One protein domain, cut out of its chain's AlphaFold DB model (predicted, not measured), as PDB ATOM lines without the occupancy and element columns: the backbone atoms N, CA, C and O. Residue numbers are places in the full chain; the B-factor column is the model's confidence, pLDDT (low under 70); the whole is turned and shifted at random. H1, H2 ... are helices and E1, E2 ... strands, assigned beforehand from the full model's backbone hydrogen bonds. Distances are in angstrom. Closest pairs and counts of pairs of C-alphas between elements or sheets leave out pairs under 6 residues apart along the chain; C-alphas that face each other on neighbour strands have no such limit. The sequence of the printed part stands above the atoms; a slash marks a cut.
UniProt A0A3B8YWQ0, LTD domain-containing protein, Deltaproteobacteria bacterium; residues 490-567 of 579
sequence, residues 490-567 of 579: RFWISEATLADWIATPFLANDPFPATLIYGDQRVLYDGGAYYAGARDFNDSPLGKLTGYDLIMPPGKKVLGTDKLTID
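AT A GLANCE: This is residues 490 to 567 of the 579 residues of the protein "LTD domain-containing protein" of Deltaproteobacteria bacterium (UniProt A0A3B8YWQ0). A single strongly twisted, curled sheet of five strands has one short helix, H1, over one of its faces, above E2 and E3. The longest strand, E3, bends sharply at residue 526. The printed part has 78 residues, with elements in the order E1, H1, E2, E3, E4, E5; the sheet runs E1 - E2 - E3 - E4 - E5, antiparallel throughout, and the class is mixed, helices and strands. It is compact, with a radius of gyration of the C-alphas of 12.3 A and spans of 34 by 24 by 21 A.

HOW THE PARTS SIT: E1, residues 490 to 492, is an edge strand, antiparallel to E2, residues 512 to 518, with N 490 and O 517 2.9 A apart. H1, residues 495 to 503, is on the sheet at a height of 9.6 A; the closest C-alphas of H1 and E2 are those of Thr 497 and Phe 512, 6.5 A apart. H1 lies over E2 and E3, residues 522 to 532, and along the strands, at 5 degrees to E3 on the local plane. In H1 every O i to N i+4 pair is within hydrogen-bond range. E2 and E3 form a hairpin, with N 514 and O 527 at 2.8 A. E3 bends by 82 degrees at residue 526. E4, residues 547 to 551, forms a hairpin with E3, with N 530 and O 549 at 3.0 A. E5, residues 563 to 566, is the other edge strand and forms a hairpin with E4, with N 550 and O 564 at 2.8 A. E2 to E5 make a meander, each strand the antiparallel neighbour of the one before. E1 is apart from E4 and E5.

IN THESE COORDINATES: E1 begins at C-alpha 490 (-40.262, -52.387, -43.242) and is 6.4 A long. H1 measures 12.4 A, E2 18.3 A, E3 24.3 A and E4 13.5 A. E5, 10.0 A, ends at C-alpha 566 (-51.538, -52.924, -40.057).

THE WHOLE: The C-alphas farthest apart, those of Gln 521 and Asp 536, are 36.0 A apart. The printed part has no cut. The links E3 to E4 and E4 to E5 are long. Residues 536 to 539 of the model have pLDDT under 70.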
ATOM      1  N   ARG A 490     -41.132 -51.822 -44.282       89.06
ATOM      2  CA  ARG A 490     -40.262 -52.387 -43.242       89.06
ATOM      3  C   ARG A 490     -40.228 -51.471 -42.040       89.06
ATOM      4  O   ARG A 490     -40.236 -50.251 -42.193       89.06
ATOM      5  N   PHE A 491     -40.135 -52.104 -40.881       87.19
ATOM      6  CA  PHE A 491     -40.089 -51.468 -39.579       87.19
ATOM      7  C   PHE A 491     -38.885 -52.052 -38.877       87.19
ATOM      8  O   PHE A 491     -38.872 -53.230 -38.517       87.19
ATOM      9  N   TRP A 492     -37.836 -51.253 -38.784       92.81
ATOM     10  CA  TRP A 492     -36.667 -51.614 -38.011       92.81
ATOM     11  C   TRP A 492     -36.801 -50.963 -36.640       92.81
ATOM     12  O   TRP A 492     -37.092 -49.772 -36.551       92.81
ATOM     13  N   ILE A 493     -36.601 -51.765 -35.603       92.56
ATOM     14  CA  ILE A 493     -36.543 -51.370 -34.196       92.56
ATOM     15  C   ILE A 493     -35.293 -52.015 -33.600       92.56
ATOM     16  O   ILE A 493     -34.887 -53.087 -34.059       92.56
ATOM     17  N   SER A 494     -34.669 -51.361 -32.624       94.44
ATOM     18  CA  SER A 494     -33.509 -51.927 -31.933       94.44
ATOM     19  C   SER A 494     -33.927 -53.019 -30.947       94.44
ATOM     20  O   SER A 494     -35.088 -53.088 -30.532       94.44
ATOM     21  N   GLU A 495     -32.980 -53.856 -30.528       94.19
ATOM     22  CA  GLU A 495     -33.207 -54.860 -29.484       94.19
ATOM     23  C   GLU A 495     -33.650 -54.214 -28.157       94.19
ATOM     24  O   GLU A 495     -34.523 -54.740 -27.468       94.19
ATOM     25  N   ALA A 496     -33.095 -53.046 -27.811       92.62
ATOM     26  CA  ALA A 496     -33.498 -52.287 -26.625       92.62
ATOM     27  C   ALA A 496     -34.957 -51.814 -26.721       92.62
ATOM     28  O   ALA A 496     -35.736 -52.039 -25.793       92.62
ATOM     29  N   THR A 497     -35.345 -51.231 -27.858       92.00
ATOM     30  CA  THR A 497     -36.730 -50.812 -28.111       92.00
ATOM     31  C   THR A 497     -37.688 -52.003 -28.083       92.00
ATOM     32  O   THR A 497     -38.775 -51.916 -27.519       92.00
ATOM     33  N   LEU A 498     -37.289 -53.142 -28.651       91.62
ATOM     34  CA  LEU A 498     -38.089 -54.363 -28.632       91.62
ATOM     35  C   LEU A 498     -38.287 -54.904 -27.208       91.62
ATOM     36  O   LEU A 498     -39.390 -55.331 -26.863       91.62
ATOM     37  N   ALA A 499     -37.245 -54.873 -26.374       92.19
ATOM     38  CA  ALA A 499     -37.339 -55.289 -24.980       92.19
ATOM     39  C   ALA A 499     -38.307 -54.400 -24.178       92.19
ATOM     40  O   ALA A 499     -39.131 -54.931 -23.429       92.19
ATOM     41  N   ASP A 500     -38.254 -53.077 -24.368       89.69
ATOM     42  CA  ASP A 500     -39.196 -52.135 -23.743       89.69
ATOM     43  C   ASP A 500     -40.633 -52.337 -24.251       89.69
ATOM     44  O   ASP A 500     -41.588 -52.390 -23.469       89.69
ATOM     45  N   TRP A 501     -40.798 -52.576 -25.553       88.56
ATOM     46  CA  TRP A 501     -42.100 -52.903 -26.131       88.56
ATOM     47  C   TRP A 501     -42.706 -54.143 -25.466       88.56
ATOM     48  O   TRP A 501     -43.847 -54.112 -25.002       88.56
ATOM     49  N   ILE A 502     -41.942 -55.228 -25.337       87.69
ATOM     50  CA  ILE A 502     -42.416 -56.462 -24.693       87.69
ATOM     51  C   ILE A 502     -42.764 -56.236 -23.211       87.69
ATOM     52  O   ILE A 502     -43.693 -56.866 -22.700       87.69
ATOM     53  N   ALA A 503     -42.043 -55.353 -22.518       87.62
ATOM     54  CA  ALA A 503     -42.301 -55.018 -21.118       87.62
ATOM     55  C   ALA A 503     -43.521 -54.098 -20.921       87.62
ATOM     56  O   ALA A 503     -44.099 -54.058 -19.832       87.62
ATOM     57  N   THR A 504     -43.931 -53.379 -21.965       85.38
ATOM     58  CA  THR A 504     -45.016 -52.401 -21.923       85.38
ATOM     59  C   THR A 504     -46.402 -53.067 -22.023       85.38
ATOM     60  O   THR A 504     -46.612 -53.955 -22.855       85.38
ATOM     61  N   PRO A 505     -47.409 -52.628 -21.234       83.94
ATOM     62  CA  PRO A 505     -48.781 -53.116 -21.365       83.94
ATOM     63  C   PRO A 505     -49.348 -52.947 -22.783       83.94
ATOM     64  O   PRO A 505     -49.222 -51.889 -23.383       83.94
ATOM     65  N   PHE A 506     -50.075 -53.952 -23.282       83.81
ATOM     66  CA  PHE A 506     -50.601 -53.968 -24.658       83.81
ATOM     67  C   PHE A 506     -51.418 -52.722 -25.055       83.81
ATOM     68  O   PHE A 506     -51.379 -52.301 -26.202       83.81
ATOM     69  N   LEU A 507     -52.179 -52.145 -24.119       87.06
ATOM     70  CA  LEU A 507     -53.026 -50.974 -24.382       87.06
ATOM     71  C   LEU A 507     -52.279 -49.637 -24.251       87.06
ATOM     72  O   LEU A 507     -52.897 -48.586 -24.410       87.06
ATOM     73  N   ALA A 508     -50.980 -49.652 -23.945       89.12
ATOM     74  CA  ALA A 508     -50.175 -48.444 -23.995       89.12
ATOM     75  C   ALA A 508     -50.155 -47.910 -25.429       89.12
ATOM     76  O   ALA A 508     -49.999 -48.673 -26.382       89.12
ATOM     77  N   ASN A 509     -50.334 -46.604 -25.575       89.62
ATOM     78  CA  ASN A 509     -50.403 -45.964 -26.886       89.62
ATOM     79  C   ASN A 509     -49.178 -45.097 -27.198       89.62
ATOM     80  O   ASN A 509     -49.168 -44.463 -28.251       89.62
ATOM     81  N   ASP A 510     -48.179 -45.101 -26.313       88.62
ATOM     82  CA  ASP A 510     -46.882 -44.446 -26.475       88.62
ATOM     83  C   ASP A 510     -46.070 -45.131 -27.592       88.62
ATOM     84  O   ASP A 510     -45.860 -46.348 -27.523       88.62
ATOM     85  N   PRO A 511     -45.688 -44.414 -28.663       88.94
ATOM     86  CA  PRO A 511     -45.008 -45.012 -29.801       88.94
ATOM     87  C   PRO A 511     -43.553 -45.368 -29.486       88.94
ATOM     88  O   PRO A 511     -42.777 -44.549 -29.009       88.94
ATOM     89  N   PHE A 512     -43.150 -46.575 -29.870       89.81
ATOM     90  CA  PHE A 512     -41.761 -47.012 -29.839       89.81
ATOM     91  C   PHE A 512     -40.991 -46.477 -31.054       89.81
ATOM     92  O   PHE A 512     -41.491 -46.622 -32.178       89.81
ATOM     93  N   PRO A 513     -39.777 -45.924 -30.869       90.69
ATOM     94  CA  PRO A 513     -38.963 -45.416 -31.969       90.69
ATOM     95  C   PRO A 513     -38.670 -46.483 -33.026       90.69
ATOM     96  O   PRO A 513     -38.269 -47.607 -32.711       90.69
ATOM     97  N   ALA A 514     -38.841 -46.130 -34.297       90.44
ATOM     98  CA  ALA A 514     -38.628 -47.029 -35.422       90.44
ATOM     99  C   ALA A 514     -38.071 -46.297 -36.649       90.44
ATOM    100  O   ALA A 514     -38.373 -45.134 -36.916       90.44
ATOM    101  N   THR A 515     -37.302 -47.020 -37.467       93.94
ATOM    102  CA  THR A 515     -36.983 -46.593 -38.835       93.94
ATOM    103  C   THR A 515     -37.889 -47.308 -39.827       93.94
ATOM    104  O   THR A 515     -37.983 -48.538 -39.852       93.94
ATOM    105  N   LEU A 516     -38.537 -46.515 -40.672       91.81
ATOM    106  CA  LEU A 516     -39.547 -46.943 -41.626       91.81
ATOM    107  C   LEU A 516     -38.954 -46.957 -43.036       91.81
ATOM    108  O   LEU A 516     -38.415 -45.951 -43.501       91.81
ATOM    109  N   ILE A 517     -39.101 -48.070 -43.752       91.44
ATOM    110  CA  ILE A 517     -38.666 -48.189 -45.150       91.44
ATOM    111  C   ILE A 517     -39.872 -48.440 -46.046       91.44
ATOM    112  O   ILE A 517     -40.613 -49.403 -45.844       91.44
ATOM    113  N   TYR A 518     -40.029 -47.611 -47.078       88.88
ATOM    114  CA  TYR A 518     -40.998 -47.829 -48.148       88.88
ATOM    115  C   TYR A 518     -40.301 -48.377 -49.396       88.88
ATOM    116  O   TYR A 518     -39.493 -47.697 -50.043       88.88
ATOM    117  N   GLY A 519     -40.621 -49.629 -49.724       86.38
ATOM    118  CA  GLY A 519     -39.982 -50.396 -50.785       86.38
ATOM    119  C   GLY A 519     -38.489 -50.553 -50.517       86.38
ATOM    120  O   GLY A 519     -38.083 -51.053 -49.471       86.38
ATOM    121  N   ASP A 520     -37.685 -50.122 -51.477       83.94
ATOM    122  CA  ASP A 520     -36.226 -50.021 -51.422       83.94
ATOM    123  C   ASP A 520     -35.738 -48.596 -51.765       83.94
ATOM    124  O   ASP A 520     -34.564 -48.381 -52.062       83.94
ATOM    125  N   GLN A 521     -36.645 -47.610 -51.736       83.25
ATOM    126  CA  GLN A 521     -36.412 -46.280 -52.317       83.25
ATOM    127  C   GLN A 521     -36.346 -45.164 -51.274       83.25
ATOM    128  O   GLN A 521     -35.565 -44.214 -51.433       83.25
ATOM    129  N   ARG A 522     -37.154 -45.272 -50.214       90.50
ATOM    130  CA  ARG A 522     -37.329 -44.224 -49.204       90.50
ATOM    131  C   ARG A 522     -37.165 -44.793 -47.802       90.50
ATOM    132  O   ARG A 522     -37.783 -45.799 -47.465       90.50
ATOM    133  N   VAL A 523     -36.366 -44.096 -47.009       93.50
ATOM    134  CA  VAL A 523     -36.189 -44.305 -45.574       93.50
ATOM    135  C   VAL A 523     -36.718 -43.081 -44.836       93.50
ATOM    136  O   VAL A 523     -36.592 -41.958 -45.328       93.50
ATOM    137  N   LEU A 524     -37.357 -43.319 -43.700       92.06
ATOM    138  CA  LEU A 524     -37.869 -42.318 -42.780       92.06
ATOM    139  C   LEU A 524     -37.382 -42.703 -41.385       92.06
ATOM    140  O   LEU A 524     -37.699 -43.788 -40.895       92.06
ATOM    141  N   TYR A 525     -36.569 -41.839 -40.797       92.81
ATOM    142  CA  TYR A 525     -36.095 -41.972 -39.421       92.81
ATOM    143  C   TYR A 525     -37.046 -41.250 -38.484       92.81
ATOM    144  O   TYR A 525     -37.784 -40.392 -38.956       92.81
ATOM    145  N   ASP A 526     -36.977 -41.568 -37.193       85.38
ATOM    146  CA  ASP A 526     -37.804 -40.929 -36.162       85.38
ATOM    147  C   ASP A 526     -39.311 -41.204 -36.336       85.38
ATOM    148  O   ASP A 526     -40.182 -40.365 -36.123       85.38
ATOM    149  N   GLY A 527     -39.625 -42.404 -36.834       88.56
ATOM    150  CA  GLY A 527     -40.986 -42.919 -36.862       88.56
ATOM    151  C   GLY A 527     -41.355 -43.578 -35.538       88.56
ATOM    152  O   GLY A 527     -40.498 -43.879 -34.711       88.56
ATOM    153  N   GLY A 528     -42.639 -43.880 -35.378       90.25
ATOM    154  CA  GLY A 528     -43.173 -44.561 -34.206       90.25
ATOM    155  C   GLY A 528     -43.934 -45.830 -34.568       90.25
ATOM    156  O   GLY A 528     -44.540 -45.922 -35.638       90.25
ATOM    157  N   ALA A 529     -43.961 -46.803 -33.666       89.25
ATOM    158  CA  ALA A 529     -44.819 -47.975 -33.785       89.25
ATOM    159  C   ALA A 529     -45.348 -48.406 -32.414       89.25
ATOM    160  O   ALA A 529     -44.628 -48.338 -31.430       89.25
ATOM    161  N   TYR A 530     -46.599 -48.843 -32.328       88.88
ATOM    162  CA  TYR A 530     -47.169 -49.413 -31.101       88.88
ATOM    163  C   TYR A 530     -48.285 -50.403 -31.446       88.88
ATOM    164  O   TYR A 530     -48.657 -50.579 -32.611       88.88
ATOM    165  N   TYR A 531     -48.791 -51.113 -30.441       87.12
ATOM    166  CA  TYR A 531     -49.832 -52.116 -30.642       87.12
ATOM    167  C   TYR A 531     -51.144 -51.509 -31.166       87.12
ATOM    168  O   TYR A 531     -51.567 -50.431 -30.757       87.12
ATOM    169  N   ALA A 532     -51.832 -52.255 -32.026       84.44
ATOM    170  CA  ALA A 532     -53.193 -51.978 -32.472       84.44
ATOM    171  C   ALA A 532     -54.063 -53.245 -32.409       84.44
ATOM    172  O   ALA A 532     -53.580 -54.359 -32.186       84.44
ATOM    173  N   GLY A 533     -55.370 -53.079 -32.619       77.19
ATOM    174  CA  GLY A 533     -56.325 -54.186 -32.659       77.19
ATOM    175  C   GLY A 533     -56.683 -54.754 -31.279       77.19
ATOM    176  O   GLY A 533     -56.566 -54.093 -30.245       77.19
ATOM    177  N   ALA A 534     -57.192 -55.989 -31.260       72.44
ATOM    178  CA  ALA A 534     -57.749 -56.614 -30.060       72.44
ATOM    179  C   ALA A 534     -56.698 -57.384 -29.239       72.44
ATOM    180  O   ALA A 534     -56.079 -58.329 -29.728       72.44
ATOM    181  N   ARG A 535     -56.591 -57.038 -27.948       70.00
ATOM    182  CA  ARG A 535     -55.652 -57.628 -26.974       70.00
ATOM    183  C   ARG A 535     -55.652 -59.161 -26.952       70.00
ATOM    184  O   ARG A 535     -54.590 -59.759 -26.866       70.00
ATOM    185  N   ASP A 536     -56.820 -59.796 -27.016       68.81
ATOM    186  CA  ASP A 536     -56.959 -61.242 -26.769       68.81
ATOM    187  C   ASP A 536     -56.319 -62.133 -27.851       68.81
ATOM    188  O   ASP A 536     -56.131 -63.335 -27.642       68.81
ATOM    189  N   PHE A 537     -55.970 -61.557 -29.006       65.69
ATOM    190  CA  PHE A 537     -55.381 -62.278 -30.136       65.69
ATOM    191  C   PHE A 537     -53.896 -61.964 -30.358       65.69
ATOM    192  O   PHE A 537     -53.248 -62.671 -31.130       65.69
ATOM    193  N   ASN A 538     -53.361 -60.984 -29.629       66.56
ATOM    194  CA  ASN A 538     -52.035 -60.411 -29.832       66.56
ATOM    195  C   ASN A 538     -51.129 -60.723 -28.626       66.56
ATOM    196  O   ASN A 538     -51.617 -60.830 -27.500       66.56
ATOM    197  N   ASP A 539     -49.819 -60.893 -28.835       68.56
ATOM    198  CA  ASP A 539     -48.871 -61.121 -27.729       68.56
ATOM    199  C   ASP A 539     -47.631 -60.213 -27.779       68.56
ATOM    200  O   ASP A 539     -47.372 -59.505 -26.811       68.56
ATOM    201  N   SER A 540     -46.873 -60.209 -28.872       75.50
ATOM    202  CA  SER A 540     -45.635 -59.452 -29.039       75.50
ATOM    203  C   SER A 540     -45.199 -59.402 -30.507       75.50
ATOM    204  O   SER A 540     -45.596 -60.268 -31.293       75.50
ATOM    205  N   PRO A 541     -44.278 -58.488 -30.868       75.56
ATOM    206  CA  PRO A 541     -43.636 -58.475 -32.183       75.56
ATOM    207  C   PRO A 541     -42.934 -59.774 -32.600       75.56
ATOM    208  O   PRO A 541     -42.706 -59.991 -33.788       75.56
ATOM    209  N   LEU A 542     -42.603 -60.649 -31.644       81.19
ATOM    210  CA  LEU A 542     -41.900 -61.913 -31.885       81.19
ATOM    211  C   LEU A 542     -42.796 -63.158 -31.792       81.19
ATOM    212  O   LEU A 542     -42.311 -64.272 -32.008       81.19
ATOM    213  N   GLY A 543     -44.068 -63.001 -31.424       78.31
ATOM    214  CA  GLY A 543     -44.968 -64.115 -31.141       78.31
ATOM    215  C   GLY A 543     -46.024 -64.319 -32.226       78.31
ATOM    216  O   GLY A 543     -45.720 -64.584 -33.391       78.31
ATOM    217  N   LYS A 544     -47.291 -64.278 -31.828       76.00
ATOM    218  CA  LYS A 544     -48.448 -64.342 -32.720       76.00
ATOM    219  C   LYS A 544     -48.539 -63.101 -33.600       76.00
ATOM    220  O   LYS A 544     -48.048 -62.020 -33.275       76.00
ATOM    221  N   LEU A 545     -49.260 -63.266 -34.710       75.19
ATOM    222  CA  LEU A 545     -49.677 -62.132 -35.521       75.19
ATOM    223  C   LEU A 545     -50.390 -61.113 -34.632       75.19
ATOM    224  O   LEU A 545     -51.264 -61.479 -33.852       75.19
ATOM    225  N   THR A 546     -49.980 -59.861 -34.765       77.62
ATOM    226  CA  THR A 546     -50.408 -58.754 -33.921       77.62
ATOM    227  C   THR A 546     -50.673 -57.545 -34.811       77.62
ATOM    228  O   THR A 546     -50.027 -57.392 -35.850       77.62
ATOM    229  N   GLY A 547     -51.659 -56.731 -34.436       83.62
ATOM    230  CA  GLY A 547     -51.926 -55.460 -35.097       83.62
ATOM    231  C   GLY A 547     -50.947 -54.381 -34.634       83.62
ATOM    232  O   GLY A 547     -50.581 -54.342 -33.458       83.62
ATOM    233  N   TYR A 548     -50.553 -53.491 -35.541       86.88
ATOM    234  CA  TYR A 548     -49.654 -52.373 -35.268       86.88
ATOM    235  C   TYR A 548     -50.195 -51.077 -35.854       86.88
ATOM    236  O   TYR A 548     -50.612 -51.031 -37.012       86.88
ATOM    237  N   ASP A 549     -50.127 -50.018 -35.063       89.00
ATOM    238  CA  ASP A 549     -50.220 -48.655 -35.555       89.00
ATOM    239  C   ASP A 549     -48.806 -48.128 -35.780       89.00
ATOM    240  O   ASP A 549     -47.908 -48.317 -34.960       89.00
ATOM    241  N   LEU A 550     -48.624 -47.458 -36.909       88.88
ATOM    242  CA  LEU A 550     -47.349 -46.948 -37.378       88.88
ATOM    243  C   LEU A 550     -47.503 -45.465 -37.627       88.88
ATOM    244  O   LEU A 550     -48.403 -45.049 -38.360       88.88
ATOM    245  N   ILE A 551     -46.620 -44.690 -37.025       90.50
ATOM    246  CA  ILE A 551     -46.624 -43.239 -37.057       90.50
ATOM    247  C   ILE A 551     -45.425 -42.801 -37.881       90.50
ATOM    248  O   ILE A 551     -44.289 -43.191 -37.615       90.50
ATOM    249  N   MET A 552     -45.696 -42.037 -38.927       89.50
ATOM    250  CA  MET A 552     -44.661 -41.398 -39.717       89.50
ATOM    251  C   MET A 552     -44.113 -40.196 -38.943       89.50
ATOM    252  O   MET A 552     -44.858 -39.582 -38.177       89.50
ATOM    253  N   PRO A 553     -42.853 -39.815 -39.180       84.12
ATOM    254  CA  PRO A 553     -42.285 -38.620 -38.570       84.12
ATOM    255  C   PRO A 553     -43.099 -37.371 -38.947       84.12
ATOM    256  O   PRO A 553     -43.657 -37.333 -40.060       84.12
ATOM    257  N   PRO A 554     -43.125 -36.331 -38.093       79.44
ATOM    258  CA  PRO A 554     -43.793 -35.066 -38.383       79.44
ATOM    259  C   PRO A 554     -43.484 -34.539 -39.794       79.44
ATOM    260  O   PRO A 554     -42.344 -34.539 -40.264       79.44
ATOM    261  N   GLY A 555     -44.533 -34.177 -40.539       77.69
ATOM    262  CA  GLY A 555     -44.425 -33.680 -41.916       77.69
ATOM    263  C   GLY A 555     -44.000 -34.708 -42.985       77.69
ATOM    264  O   GLY A 555     -43.974 -34.377 -44.175       77.69
ATOM    265  N   LYS A 556     -43.691 -35.967 -42.639       84.19
ATOM    266  CA  LYS A 556     -43.184 -36.982 -43.586       84.19
ATOM    267  C   LYS A 556     -44.231 -38.029 -43.970       84.19
ATOM    268  O   LYS A 556     -44.060 -39.225 -43.749       84.19
ATOM    269  N   LYS A 557     -45.275 -37.607 -44.682       87.00
ATOM    270  CA  LYS A 557     -46.352 -38.506 -45.135       87.00
ATOM    271  C   LYS A 557     -45.865 -39.607 -46.095       87.00
ATOM    272  O   LYS A 557     -45.016 -39.379 -46.971       87.00
ATOM    273  N   VAL A 558     -46.464 -40.791 -45.984       85.81
ATOM    274  CA  VAL A 558     -46.345 -41.926 -46.914       85.81
ATOM    275  C   VAL A 558     -47.719 -42.169 -47.520       85.81
ATOM    276  O   VAL A 558     -48.690 -42.338 -46.798       85.81
ATOM    277  N   LEU A 559     -47.825 -42.141 -48.853       86.81
ATOM    278  CA  LEU A 559     -49.111 -42.257 -49.563       86.81
ATOM    279  C   LEU A 559     -50.178 -41.244 -49.089       86.81
ATOM    280  O   LEU A 559     -51.369 -41.535 -49.098       86.81
ATOM    281  N   GLY A 560     -49.743 -40.048 -48.676       87.56
ATOM    282  CA  GLY A 560     -50.630 -38.980 -48.203       87.56
ATOM    283  C   GLY A 560     -51.105 -39.117 -46.753       87.56
ATOM    284  O   GLY A 560     -51.856 -38.253 -46.311       87.56
ATOM    285  N   THR A 561     -50.652 -40.132 -46.006       88.19
ATOM    286  CA  THR A 561     -50.969 -40.321 -44.580       88.19
ATOM    287  C   THR A 561     -49.713 -40.275 -43.706       88.19
ATOM    288  O   THR A 561     -48.615 -40.615 -44.153       88.19
ATOM    289  N   ASP A 562     -49.875 -39.846 -42.463       87.88
ATOM    290  CA  ASP A 562     -48.885 -39.887 -41.381       87.88
ATOM    291  C   ASP A 562     -49.125 -41.060 -40.416       87.88
ATOM    292  O   ASP A 562     -48.289 -41.336 -39.561       87.88
ATOM    293  N   LYS A 563     -50.221 -41.803 -40.588       89.94
ATOM    294  CA  LYS A 563     -50.528 -43.005 -39.819       89.94
ATOM    295  C   LYS A 563     -50.924 -44.166 -40.725       89.94
ATOM    296  O   LYS A 563     -51.745 -44.012 -41.633       89.94
ATOM    297  N   LEU A 564     -50.376 -45.345 -40.448       88.31
ATOM    298  CA  LEU A 564     -50.766 -46.610 -41.069       88.31
ATOM    299  C   LEU A 564     -51.125 -47.625 -39.983       88.31
ATOM    300  O   LEU A 564     -50.318 -47.894 -39.101       88.31
ATOM    301  N   THR A 565     -52.301 -48.236 -40.088       87.69
ATOM    302  CA  THR A 565     -52.686 -49.374 -39.247       87.69
ATOM    303  C   THR A 565     -52.515 -50.659 -40.048       87.69
ATOM    304  O   THR A 565     -53.149 -50.840 -41.091       87.69
ATOM    305  N   ILE A 566     -51.658 -51.553 -39.565       82.00
ATOM    306  CA  ILE A 566     -51.538 -52.924 -40.057       82.00
ATOM    307  C   ILE A 566     -52.282 -53.799 -39.068       82.00
ATOM    308  O   ILE A 566     -51.793 -54.037 -37.972       82.00
ATOM    309  N   ASP A 567     -53.460 -54.274 -39.448       78.31
ATOM    310  CA  ASP A 567     -54.251 -55.153 -38.595       78.31
ATOM    311  C   ASP A 567     -54.393 -56.541 -39.216       78.31
ATOM    312  O   ASP A 567     -54.269 -56.748 -40.429       78.31
TER     313      ASP A 567